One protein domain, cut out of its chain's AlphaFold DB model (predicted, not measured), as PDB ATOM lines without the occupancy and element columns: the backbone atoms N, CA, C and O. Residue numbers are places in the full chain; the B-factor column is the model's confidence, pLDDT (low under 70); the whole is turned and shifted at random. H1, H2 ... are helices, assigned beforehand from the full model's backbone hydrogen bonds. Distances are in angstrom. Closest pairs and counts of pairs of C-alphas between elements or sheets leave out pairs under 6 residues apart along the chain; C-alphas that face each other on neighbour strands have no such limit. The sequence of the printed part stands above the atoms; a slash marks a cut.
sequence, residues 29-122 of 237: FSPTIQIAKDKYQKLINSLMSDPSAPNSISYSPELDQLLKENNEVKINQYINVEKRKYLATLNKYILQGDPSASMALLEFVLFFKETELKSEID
ATOM      1  N   PHE A  29     146.281 163.065 167.880       89.88
ATOM      2  CA  PHE A  29     144.906 163.474 167.641       89.88
ATOM      3  C   PHE A  29     144.186 163.716 168.968       89.88
ATOM      4  O   PHE A  29     144.555 163.157 170.007       89.88
ATOM      5  N   SER A  30     143.136 164.541 168.949       93.12
ATOM      6  CA  SER A  30     142.284 164.644 170.129       93.12
ATOM      7  C   SER A  30     141.700 163.262 170.460       93.12
ATOM      8  O   SER A  30     141.472 162.459 169.549       93.12
ATOM      9  N   PRO A  31     141.431 162.949 171.742       92.88
ATOM     10  CA  PRO A  31     140.968 161.618 172.127       92.88
ATOM     11  C   PRO A  31     139.738 161.153 171.342       92.88
ATOM     12  O   PRO A  31     139.646 159.991 170.957       92.88
ATOM     13  N   THR A  32     138.801 162.061 171.048       94.94
ATOM     14  CA  THR A  32     137.612 161.712 170.265       94.94
ATOM     15  C   THR A  32     137.942 161.392 168.810       94.94
ATOM     16  O   THR A  32     137.388 160.437 168.264       94.94
ATOM     17  N   ILE A  33     138.844 162.152 168.186       95.56
ATOM     18  CA  ILE A  33     139.263 161.896 166.806       95.56
ATOM     19  C   ILE A  33     140.078 160.608 166.711       95.56
ATOM     20  O   ILE A  33     139.834 159.820 165.800       95.56
ATOM     21  N   GLN A  34     140.953 160.331 167.680       91.75
ATOM     22  CA  GLN A  34     141.682 159.066 167.729       91.75
ATOM     23  C   GLN A  34     140.723 157.872 167.824       91.75
ATOM     24  O   GLN A  34     140.807 156.962 167.009       91.75
ATOM     25  N   ILE A  35     139.731 157.917 168.723       89.88
ATOM     26  CA  ILE A  35     138.712 156.858 168.840       89.88
ATOM     27  C   ILE A  35     137.951 156.664 167.519       89.88
ATOM     28  O   ILE A  35     137.664 155.532 167.123       89.88
ATOM     29  N   ALA A  36     137.608 157.755 166.827       92.38
ATOM     30  CA  ALA A  36     136.929 157.682 165.536       92.38
ATOM     31  C   ALA A  36     137.813 157.032 164.455       92.38
ATOM     32  O   ALA A  36     137.321 156.178 163.713       92.38
ATOM     33  N   LYS A  37     139.102 157.397 164.396       92.31
ATOM     34  CA  LYS A  37     140.097 156.795 163.495       92.31
ATOM     35  C   LYS A  37     140.282 155.311 163.791       92.31
ATOM     36  O   LYS A  37     140.136 154.510 162.878       92.31
ATOM     37  N   ASP A  38     140.508 154.939 165.047       87.75
ATOM     38  CA  ASP A  38     140.720 153.546 165.460       87.75
ATOM     39  C   ASP A  38     139.513 152.676 165.107       87.75
ATOM     40  O   ASP A  38     139.652 151.564 164.594       87.75
ATOM     41  N   LYS A  39     138.303 153.203 165.324       90.81
ATOM     42  CA  LYS A  39     137.064 152.530 164.935       90.81
ATOM     43  C   LYS A  39     136.998 152.318 163.421       90.81
ATOM     44  O   LYS A  39     136.699 151.208 162.983       90.81
ATOM     45  N   TYR A  40     137.284 153.345 162.624       89.62
ATOM     46  CA  TYR A  40     137.248 153.222 161.166       89.62
ATOM     47  C   TYR A  40     138.369 152.313 160.634       89.62
ATOM     48  O   TYR A  40     138.120 151.473 159.777       89.62
ATOM     49  N   GLN A  41     139.574 152.381 161.201       86.19
ATOM     50  CA  GLN A  41     140.674 151.476 160.868       86.19
ATOM     51  C   GLN A  41     140.314 150.024 161.183       86.19
ATOM     52  O   GLN A  41     140.556 149.133 160.371       86.19
ATOM     53  N   LYS A  42     139.682 149.770 162.334       86.56
ATOM     54  CA  LYS A  42     139.208 148.435 162.705       86.56
ATOM     55  C   LYS A  42     138.172 147.897 161.713       86.56
ATOM     56  O   LYS A  42     138.215 146.710 161.398       86.56
ATOM     57  N   LEU A  43     137.279 148.750 161.199       87.94
ATOM     58  CA  LEU A  43     136.360 148.388 160.114       87.94
ATOM     59  C   LEU A  43     137.136 147.942 158.868       87.94
ATOM     60  O   LEU A  43     136.886 146.853 158.364       87.94
ATOM     61  N   ILE A  44     138.098 148.742 158.400       86.75
ATOM     62  CA  ILE A  44     138.902 148.411 157.213       86.75
ATOM     63  C   ILE A  44     139.690 147.113 157.419       86.75
ATOM     64  O   ILE A  44     139.650 146.227 156.571       86.75
ATOM     65  N   ASN A  45     140.340 146.955 158.570       82.00
ATOM     66  CA  ASN A  45     141.083 145.743 158.907       82.00
ATOM     67  C   ASN A  45     140.183 144.499 158.922       82.00
ATOM     68  O   ASN A  45     140.606 143.436 158.474       82.00
ATOM     69  N   SER A  46     138.939 144.631 159.392       82.62
ATOM     70  CA  SER A  46     137.956 143.545 159.376       82.62
ATOM     71  C   SER A  46     137.611 143.104 157.952       82.62
ATOM     72  O   SER A  46     137.628 141.909 157.672       82.62
ATOM     73  N   LEU A  47     137.413 144.056 157.032       85.25
ATOM     74  CA  LEU A  47     137.147 143.779 155.612       85.25
ATOM     75  C   LEU A  47     138.309 143.069 154.905       85.25
ATOM     76  O   LEU A  47     138.086 142.324 153.956       85.25
ATOM     77  N   MET A  48     139.540 143.323 155.352       81.12
ATOM     78  CA  MET A  48     140.754 142.723 154.793       81.12
ATOM     79  C   MET A  48     141.103 141.374 155.437       81.12
ATOM     80  O   MET A  48     141.952 140.649 154.916       81.12
ATOM     81  N   SER A  49     140.484 141.039 156.571       74.19
ATOM     82  CA  SER A  49     140.729 139.786 157.280       74.19
ATOM     83  C   SER A  49     139.877 138.647 156.718       74.19
ATOM     84  O   SER A  49     138.729 138.853 156.330       74.19
ATOM     85  N   ASP A  50     140.421 137.428 156.691       76.75
ATOM     86  CA  ASP A  50     139.620 136.237 156.396       76.75
ATOM     87  C   ASP A  50     138.666 135.980 157.576       76.75
ATOM     88  O   ASP A  50     139.147 135.670 158.669       76.75
ATOM     89  N   PRO A  51     137.333 136.063 157.393       73.44
ATOM     90  CA  PRO A  51     136.365 135.887 158.478       73.44
ATOM     91  C   PRO A  51     136.351 134.463 159.060       73.44
ATOM     92  O   PRO A  51     135.726 134.228 160.095       73.44
ATOM     93  N   SER A  52     137.012 133.505 158.404       75.50
ATOM     94  CA  SER A  52     137.145 132.119 158.867       75.50
ATOM     95  C   SER A  52     138.449 131.865 159.631       75.50
ATOM     96  O   SER A  52     138.621 130.784 160.195       75.50
ATOM     97  N   ALA A  53     139.377 132.828 159.658       78.06
ATOM     98  CA  ALA A  53     140.660 132.662 160.330       78.06
ATOM     99  C   ALA A  53     140.527 132.780 161.865       78.06
ATOM    100  O   ALA A  53     139.767 133.623 162.356       78.06
ATOM    101  N   PRO A  54     141.318 132.014 162.648       72.31
ATOM    102  CA  PRO A  54     141.306 132.074 164.117       72.31
ATOM    103  C   PRO A  54     141.620 133.464 164.689       72.31
ATOM    104  O   PRO A  54     141.128 133.813 165.756       72.31
ATOM    105  N   ASN A  55     142.408 134.256 163.956       77.44
ATOM    106  CA  ASN A  55     142.829 135.608 164.333       77.44
ATOM    107  C   ASN A  55     142.130 136.683 163.481       77.44
ATOM    108  O   ASN A  55     142.706 137.740 163.219       77.44
ATOM    109  N   SER A  56     140.923 136.394 162.985       77.25
ATOM    110  CA  SER A  56     140.140 137.359 162.211       77.25
ATOM    111  C   SER A  56     139.806 138.596 163.047       77.25
ATOM    112  O   SER A  56     139.505 138.523 164.242       77.25
ATOM    113  N   ILE A  57     139.882 139.766 162.416       79.81
ATOM    114  CA  ILE A  57     139.597 141.031 163.085       79.81
ATOM    115  C   ILE A  57     138.089 141.260 162.974       79.81
ATOM    116  O   ILE A  57     137.584 141.625 161.918       79.81
ATOM    117  N   SER A  58     137.358 141.054 164.069       85.75
ATOM    118  CA  SER A  58     135.913 141.316 164.117       85.75
ATOM    119  C   SER A  58     135.633 142.785 164.432       85.75
ATOM    120  O   SER A  58     136.085 143.313 165.458       85.75
ATOM    121  N   TYR A  59     134.870 143.449 163.562       83.75
ATOM    122  CA  TYR A  59     134.382 144.812 163.789       83.75
ATOM    123  C   TYR A  59     133.018 144.827 164.483       83.75
ATOM    124  O   TYR A  59     132.841 145.525 165.484       83.75
ATOM    125  N   SER A  60     132.058 144.058 163.959       92.62
ATOM    126  CA  SER A  60     130.724 143.904 164.539       92.62
ATOM    127  C   SER A  60     130.080 142.586 164.093       92.62
ATOM    128  O   SER A  60     130.353 142.141 162.977       92.62
ATOM    129  N   PRO A  61     129.150 142.013 164.883       92.25
ATOM    130  CA  PRO A  61     128.447 140.788 164.497       92.25
ATOM    131  C   PRO A  61     127.679 140.902 163.174       92.25
ATOM    132  O   PRO A  61     127.586 139.932 162.428       92.25
ATOM    133  N   GLU A  62     127.131 142.086 162.877       94.00
ATOM    134  CA  GLU A  62     126.415 142.342 161.625       94.00
ATOM    135  C   GLU A  62     127.361 142.241 160.424       94.00
ATOM    136  O   GLU A  62     127.071 141.511 159.480       94.00
ATOM    137  N   LEU A  63     128.513 142.917 160.478       92.25
ATOM    138  CA  LEU A  63     129.493 142.849 159.394       92.25
ATOM    139  C   LEU A  63     130.058 141.433 159.237       92.25
ATOM    140  O   LEU A  63     130.160 140.951 158.113       92.25
ATOM    141  N   ASP A  64     130.363 140.746 160.339       90.44
ATOM    142  CA  ASP A  64     130.885 139.377 160.307       90.44
ATOM    143  C   ASP A  64     129.904 138.423 159.609       90.44
ATOM    144  O   ASP A  64     130.307 137.560 158.826       90.44
ATOM    145  N   GLN A  65     128.603 138.589 159.863       91.94
ATOM    146  CA  GLN A  65     127.561 137.821 159.191       91.94
ATOM    147  C   GLN A  65     127.499 138.154 157.696       91.94
ATOM    148  O   GLN A  65     127.473 137.244 156.870       91.94
ATOM    149  N   LEU A  66     127.532 139.440 157.336       92.00
ATOM    150  CA  LEU A  66     127.521 139.875 155.936       92.00
ATOM    151  C   LEU A  66     128.735 139.354 155.150       92.00
ATOM    152  O   LEU A  66     128.582 138.945 153.998       92.00
ATOM    153  N   LEU A  67     129.918 139.331 155.776       89.31
ATOM    154  CA  LEU A  67     131.150 138.781 155.207       89.31
ATOM    155  C   LEU A  67     131.042 137.267 154.985       89.31
ATOM    156  O   LEU A  67     131.397 136.782 153.913       89.31
ATOM    157  N   LYS A  68     130.486 136.518 155.948       89.44
ATOM    158  CA  LYS A  68     130.237 135.069 155.806       89.44
ATOM    159  C   LYS A  68     129.214 134.748 154.717       89.44
ATOM    160  O   LYS A  68     129.374 133.769 153.996       89.44
ATOM    161  N   GLU A  69     128.176 135.572 154.590       90.62
ATOM    162  CA  GLU A  69     127.169 135.465 153.525       90.62
ATOM    163  C   GLU A  69     127.709 135.872 152.148       90.62
ATOM    164  O   GLU A  69     127.050 135.621 151.138       90.62
ATOM    165  N   ASN A  70     128.885 136.506 152.097       86.81
ATOM    166  CA  ASN A  70     129.491 137.061 150.892       86.81
ATOM    167  C   ASN A  70     128.528 137.983 150.110       86.81
ATOM    168  O   ASN A  70     128.436 137.933 148.881       86.81
ATOM    169  N   ASN A  71     127.756 138.808 150.828       87.75
ATOM    170  CA  ASN A  71     126.759 139.696 150.229       87.75
ATOM    171  C   ASN A  71     127.354 141.081 149.937       87.75
ATOM    172  O   ASN A  71     127.178 142.021 150.713       87.75
ATOM    173  N   GLU A  72     128.042 141.213 148.803       89.00
ATOM    174  CA  GLU A  72     128.768 142.436 148.422       89.00
ATOM    175  C   GLU A  72     127.908 143.709 148.473       89.00
ATOM    176  O   GLU A  72     128.361 144.751 148.945       89.00
ATOM    177  N   VAL A  73     126.643 143.639 148.041       93.31
ATOM    178  CA  VAL A  73     125.737 144.799 148.042       93.31
ATOM    179  C   VAL A  73     125.481 145.289 149.465       93.31
ATOM    180  O   VAL A  73     125.610 146.485 149.737       93.31
ATOM    181  N   LYS A  74     125.148 144.379 150.387       95.06
ATOM    182  CA  LYS A  74     124.902 144.737 151.790       95.06
ATOM    183  C   LYS A  74     126.181 145.167 152.505       95.06
ATOM    184  O   LYS A  74     126.134 146.116 153.282       95.06
ATOM    185  N   ILE A  75     127.315 144.530 152.210       91.69
ATOM    186  CA  ILE A  75     128.628 144.934 152.733       91.69
ATOM    187  C   ILE A  75     128.929 146.379 152.315       91.69
ATOM    188  O   ILE A  75     129.204 147.222 153.165       91.69
ATOM    189  N   ASN A  76     128.779 146.712 151.031       91.56
ATOM    190  CA  ASN A  76     129.004 148.071 150.534       91.56
ATOM    191  C   ASN A  76     128.044 149.090 151.165       91.56
ATOM    192  O   ASN A  76     128.447 150.202 151.508       91.56
ATOM    193  N   GLN A  77     126.772 148.731 151.358       94.81
ATOM    194  CA  GLN A  77     125.814 149.584 152.068       94.81
ATOM    195  C   GLN A  77     126.240 149.833 153.521       94.81
ATOM    196  O   GLN A  77     126.216 150.985 153.966       94.81
ATOM    197  N   TYR A  78     126.674 148.790 154.230       94.88
ATOM    198  CA  TYR A  78     127.171 148.875 155.601       94.88
ATOM    199  C   TYR A  78     128.404 149.784 155.699       94.88
ATOM    200  O   TYR A  78     128.419 150.732 156.487       94.88
ATOM    201  N   ILE A  79     129.405 149.572 154.838       93.50
ATOM    202  CA  ILE A  79     130.627 150.393 154.786       93.50
ATOM    203  C   ILE A  79     130.281 151.858 154.528       93.50
ATOM    204  O   ILE A  79     130.785 152.744 155.213       93.50
ATOM    205  N   ASN A  80     129.372 152.130 153.591       94.12
ATOM    206  CA  ASN A  80     128.938 153.493 153.295       94.12
ATOM    207  C   ASN A  80     128.249 154.168 154.490       94.12
ATOM    208  O   ASN A  80     128.410 155.373 154.694       94.12
ATOM    209  N   VAL A  81     127.486 153.420 155.295       96.94
ATOM    210  CA  VAL A  81     126.902 153.935 156.544       96.94
ATOM    211  C   VAL A  81     128.000 154.293 157.545       96.94
ATOM    212  O   VAL A  81     127.973 155.392 158.100       96.94
ATOM    213  N   GLU A  82     128.980 153.415 157.757       96.25
ATOM    214  CA  GLU A  82     130.073 153.665 158.700       96.25
ATOM    215  C   GLU A  82     130.997 154.804 158.239       96.25
ATOM    216  O   GLU A  82     131.335 155.672 159.046       96.25
ATOM    217  N   LYS A  83     131.307 154.896 156.937       96.00
ATOM    218  CA  LYS A  83     132.019 156.038 156.333       96.00
ATOM    219  C   LYS A  83     131.289 157.350 156.602       96.00
ATOM    220  O   LYS A  83     131.905 158.308 157.062       96.00
ATOM    221  N   ARG A  84     129.966 157.405 156.392       96.81
ATOM    222  CA  ARG A  84     129.175 158.612 156.698       96.81
ATOM    223  C   ARG A  84     129.226 158.983 158.178       96.81
ATOM    224  O   ARG A  84     129.326 160.166 158.489       96.81
ATOM    225  N   LYS A  85     129.187 158.008 159.094       97.75
ATOM    226  CA  LYS A  85     129.326 158.263 160.543       97.75
ATOM    227  C   LYS A  85     130.708 158.821 160.894       97.75
ATOM    228  O   LYS A  85     130.797 159.754 161.694       97.75
ATOM    229  N   TYR A  86     131.766 158.276 160.293       97.44
ATOM    230  CA  TYR A  86     133.134 158.761 160.475       97.44
ATOM    231  C   TYR A  86     133.267 160.213 159.999       97.44
ATOM    232  O   TYR A  86     133.610 161.086 160.795       97.44
ATOM    233  N   LEU A  87     132.863 160.504 158.759       97.12
ATOM    234  CA  LEU A  87     132.906 161.857 158.195       97.12
ATOM    235  C   LEU A  87     132.042 162.854 158.979       97.12
ATOM    236  O   LEU A  87     132.479 163.969 159.248       97.12
ATOM    237  N   ALA A  88     130.844 162.453 159.419       98.06
ATOM    238  CA  ALA A  88     129.998 163.295 160.266       98.06
ATOM    239  C   ALA A  88     130.671 163.631 161.607       98.06
ATOM    240  O   ALA A  88     130.535 164.749 162.103       98.06
ATOM    241  N   THR A  89     131.419 162.683 162.180       98.38
ATOM    242  CA  THR A  89     132.205 162.918 163.396       98.38
ATOM    243  C   THR A  89     133.316 163.928 163.133       98.38
ATOM    244  O   THR A  89     133.410 164.905 163.870       98.38
ATOM    245  N   LEU A  90     134.106 163.754 162.069       97.88
ATOM    246  CA  LEU A  90     135.166 164.706 161.727       97.88
ATOM    247  C   LEU A  90     134.602 166.115 161.515       97.88
ATOM    248  O   LEU A  90     135.038 167.054 162.173       97.88
ATOM    249  N   ASN A  91     133.560 166.251 160.692       97.56
ATOM    250  CA  ASN A  91     132.935 167.542 160.394       97.56
ATOM    251  C   ASN A  91     132.392 168.236 161.649       97.56
ATOM    252  O   ASN A  91     132.566 169.442 161.813       97.56
ATOM    253  N   LYS A  92     131.782 167.482 162.574       98.25
ATOM    254  CA  LYS A  92     131.331 168.024 163.862       98.25
ATOM    255  C   LYS A  92     132.485 168.664 164.638       98.25
ATOM    256  O   LYS A  92     132.313 169.751 165.178       98.25
ATOM    257  N   TYR A  93     133.633 167.995 164.717       98.00
ATOM    258  CA  TYR A  93     134.778 168.471 165.499       98.00
ATOM    259  C   TYR A  93     135.579 169.561 164.776       98.00
ATOM    260  O   TYR A  93     136.075 170.473 165.434       98.00
ATOM    261  N   ILE A  94     135.595 169.564 163.439       97.06
ATOM    262  CA  ILE A  94     136.091 170.696 162.640       97.06
ATOM    263  C   ILE A  94     135.298 171.966 162.976       97.06
ATOM    264  O   ILE A  94     135.891 172.999 163.274       97.06
ATOM    265  N   LEU A  95     133.961 171.888 163.028       96.94
ATOM    266  CA  LEU A  95     133.109 173.028 163.405       96.94
ATOM    267  C   LEU A  95     133.309 173.483 164.860       96.94
ATOM    268  O   LEU A  95     133.037 174.634 165.188       96.94
ATOM    269  N   GLN A  96     133.794 172.596 165.729       97.12
ATOM    270  CA  GLN A  96     134.182 172.925 167.105       97.12
ATOM    271  C   GLN A  96     135.605 173.497 167.206       97.12
ATOM    272  O   GLN A  96     136.041 173.849 168.300       97.12
ATOM    273  N   GLY A  97     136.319 173.609 166.082       95.44
ATOM    274  CA  GLY A  97     137.668 174.157 166.015       95.44
ATOM    275  C   GLY A  97     138.770 173.172 166.401       95.44
ATOM    276  O   GLY A  97     139.860 173.620 166.746       95.44
ATOM    277  N   ASP A  98     138.518 171.860 166.365       96.06
ATOM    278  CA  ASP A  98     139.543 170.838 166.595       96.06
ATOM    279  C   ASP A  98     140.382 170.626 165.318       96.06
ATOM    280  O   ASP A  98     139.911 169.995 164.366       96.06
ATOM    281  N   PRO A  99     141.640 171.104 165.264       93.62
ATOM    282  CA  PRO A  99     142.448 171.007 164.054       93.62
ATOM    283  C   PRO A  99     142.928 169.570 163.780       93.62
ATOM    284  O   PRO A  99     143.310 169.253 162.653       93.62
ATOM    285  N   SER A 100     142.873 168.676 164.777       93.12
ATOM    286  CA  SER A 100     143.179 167.257 164.579       93.12
ATOM    287  C   SER A 100     142.115 166.559 163.727       93.12
ATOM    288  O   SER A 100     142.438 165.652 162.962       93.12
ATOM    289  N   ALA A 101     140.867 167.038 163.777       96.88
ATOM    290  CA  ALA A 101     139.791 166.562 162.919       96.88
ATOM    291  C   ALA A 101     140.031 166.936 161.446       96.88
ATOM    292  O   ALA A 101     139.819 166.102 160.565       96.88
ATOM    293  N   SER A 102     140.546 168.143 161.174       97.00
ATOM    294  CA  SER A 102     140.944 168.566 159.823       97.00
ATOM    295  C   SER A 102     142.079 167.706 159.266       97.00
ATOM    296  O   SER A 102     142.009 167.277 158.116       97.00
ATOM    297  N   MET A 103     143.096 167.392 160.077       94.38
ATOM    298  CA  MET A 103     144.164 166.478 159.644       94.38
ATOM    299  C   MET A 103     143.650 165.067 159.378       94.38
ATOM    300  O   MET A 103     143.981 164.503 158.341       94.38
ATOM    301  N   ALA A 104     142.798 164.520 160.251       95.19
ATOM    302  CA  ALA A 104     142.210 163.196 160.049       95.19
ATOM    303  C   ALA A 104     141.334 163.129 158.784       95.19
ATOM    304  O   ALA A 104     141.277 162.088 158.126       95.19
ATOM    305  N   LEU A 105     140.666 164.233 158.428       97.31
ATOM    306  CA  LEU A 105     139.897 164.338 157.190       97.31
ATOM    307  C   LEU A 105     140.814 164.368 155.964       97.31
ATOM    308  O   LEU A 105     140.567 163.631 155.011       97.31
ATOM    309  N   LEU A 106     141.881 165.173 155.989       95.81
ATOM    310  CA  LEU A 106     142.839 165.216 154.883       95.81
ATOM    311  C   LEU A 106     143.539 163.864 154.696       95.81
ATOM    312  O   LEU A 106     143.633 163.382 153.572       95.81
ATOM    313  N   GLU A 107     143.960 163.219 155.780       93.38
ATOM    314  CA  GLU A 107     144.547 161.876 155.752       93.38
ATOM    315  C   GLU A 107     143.589 160.852 155.127       93.38
ATOM    316  O   GLU A 107     143.974 160.125 154.212       93.38
ATOM    317  N   PHE A 108     142.321 160.847 155.553       93.50
ATOM    318  CA  PHE A 108     141.285 159.996 154.971       93.50
ATOM    319  C   PHE A 108     141.146 160.226 153.462       93.50
ATOM    320  O   PHE A 108     141.160 159.280 152.676       93.50
ATOM    321  N   VAL A 109     141.046 161.487 153.047       94.06
ATOM    322  CA  VAL A 109     140.867 161.846 151.641       94.06
ATOM    323  C   VAL A 109     142.062 161.446 150.781       94.06
ATOM    324  O   VAL A 109     141.869 160.959 149.666       94.06
ATOM    325  N   LEU A 110     143.284 161.627 151.285       90.25
ATOM    326  CA  LEU A 110     144.503 161.233 150.583       90.25
ATOM    327  C   LEU A 110     144.606 159.712 150.459       90.25
ATOM    328  O   LEU A 110     144.864 159.207 149.367       90.25
ATOM    329  N   PHE A 111     144.352 158.981 151.548       86.00
ATOM    330  CA  PHE A 111     144.457 157.524 151.577       86.00
ATOM    331  C   PHE A 111     143.423 156.849 150.665       86.00
ATOM    332  O   PHE A 111     143.773 156.007 149.839       86.00
ATOM    333  N   PHE A 112     142.151 157.251 150.762       86.31
ATOM    334  CA  PHE A 112     141.063 156.675 149.963       86.31
ATOM    335  C   PHE A 112     140.891 157.333 148.588       86.31
ATOM    336  O   PHE A 112     140.009 156.933 147.829       86.31
ATOM    337  N   LYS A 113     141.736 158.315 148.239       89.75
ATOM    338  CA  LYS A 113     141.663 159.079 146.982       89.75
ATOM    339  C   LYS A 113     140.280 159.681 146.719       89.75
ATOM    340  O   LYS A 113     139.759 159.639 145.605       89.75
ATOM    341  N   GLU A 114     139.690 160.278 147.746       90.94
ATOM    342  CA  GLU A 114     138.366 160.901 147.685       90.94
ATOM    343  C   GLU A 114     138.455 162.260 146.976       90.94
ATOM    344  O   GLU A 114     138.472 163.314 147.607       90.94
ATOM    345  N   THR A 115     138.580 162.242 145.649       89.81
ATOM    346  CA  THR A 115     138.872 163.440 144.836       89.81
ATOM    347  C   THR A 115     137.854 164.569 145.001       89.81
ATOM    348  O   THR A 115     138.257 165.726 145.097       89.81
ATOM    349  N   GLU A 116     136.563 164.239 145.097       90.75
ATOM    350  CA  GLU A 116     135.491 165.209 145.353       90.75
ATOM    351  C   GLU A 116     135.715 165.913 146.699       90.75
ATOM    352  O   GLU A 116     135.884 167.131 146.737       90.75
ATOM    353  N   LEU A 117     135.873 165.146 147.785       90.69
ATOM    354  CA  LEU A 117     136.167 165.697 149.112       90.69
ATOM    355  C   LEU A 117     137.494 166.474 149.137       90.69
ATOM    356  O   LEU A 117     137.578 167.508 149.792       90.69
ATOM    357  N   LYS A 118     138.525 166.030 148.400       90.62
ATOM    358  CA  LYS A 118     139.825 166.727 148.306       90.62
ATOM    359  C   LYS A 118     139.672 168.163 147.823       90.62
ATOM    360  O   LYS A 118     140.414 169.023 148.288       90.62
ATOM    361  N   SER A 119     138.730 168.413 146.914       89.06
ATOM    362  CA  SER A 119     138.483 169.747 146.361       89.06
ATOM    363  C   SER A 119     137.724 170.688 147.303       89.06
ATOM    364  O   SER A 119     137.752 171.898 147.097       89.06
ATOM    365  N   GLU A 120     137.091 170.150 148.349       91.38
ATOM    366  CA  GLU A 120     136.225 170.894 149.274       91.38
ATOM    367  C   GLU A 120     136.845 171.102 150.666       91.38
ATOM    368  O   GLU A 120     136.324 171.885 151.462       91.38
ATOM    369  N   ILE A 121     137.944 170.409 150.989       93.62
ATOM    370  CA  ILE A 121     138.593 170.522 152.301       93.62
ATOM    371  C   ILE A 121     139.150 171.934 152.522       93.62
ATOM    372  O   ILE A 121     139.980 172.426 151.758       93.62
ATOM    373  N   ASP A 122     138.792 172.524 153.663       95.00
ATOM    374  CA  ASP A 122     139.514 173.662 154.232       95.00
ATOM    375  C   ASP A 122     140.841 173.191 154.849       95.00
ATOM    376  O   ASP A 122     140.876 172.570 155.916       95.00
TER     377      ASP A 122
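What this domain is: This is residues 29 to 122 of the 237 residues of the protein "Sel1 repeat family protein" of Acinetobacter indicus (UniProt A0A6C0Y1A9). The long helix H3 has H1 beside it, and H4 packs on one end of both: an up-and-down bundle, each helix running against the one before. Short H2 packs on H3's other end, and short H5 folds back on H4. The printed part has 94 residues, five named helices in order H1 to H5 and no named strand; it is all helix, only just compact, close to loose (radius of gyration of the C-alphas 14.6 A), and spans 42 by 27 by 18 A.

Where its parts are: H3, residues 72 to 95, is 34.3 A long and begins at C-alpha 72 (128.768, 142.436, 148.422). H1, 31 to 48, is 25.6 A; H4, 99 to 112, 20.1 A; H2, 61 to 68, 10.6 A; H5, 115 to 120, 9.1 A, ending at C-alpha 120 (136.225, 170.894, 149.274).

How they stand to each other: H3 and H4 touch as a hairpin, C-alphas Leu 90 and Ala 101 closest at 5.1 A. H3 touches H1 with residues 82 to 90 alone, opposite ways, at a shallow tilt of 15 degrees; C-alphas Ala 36 and Tyr 86 are closest, 6.4 A. Every O i to N i+4 pair is within hydrogen-bond range in H1 to H4, 1 of 2 in H5.

The domain as a whole: The printed part has no cut; H1 to H2 is a long link. No printed residue is under 70.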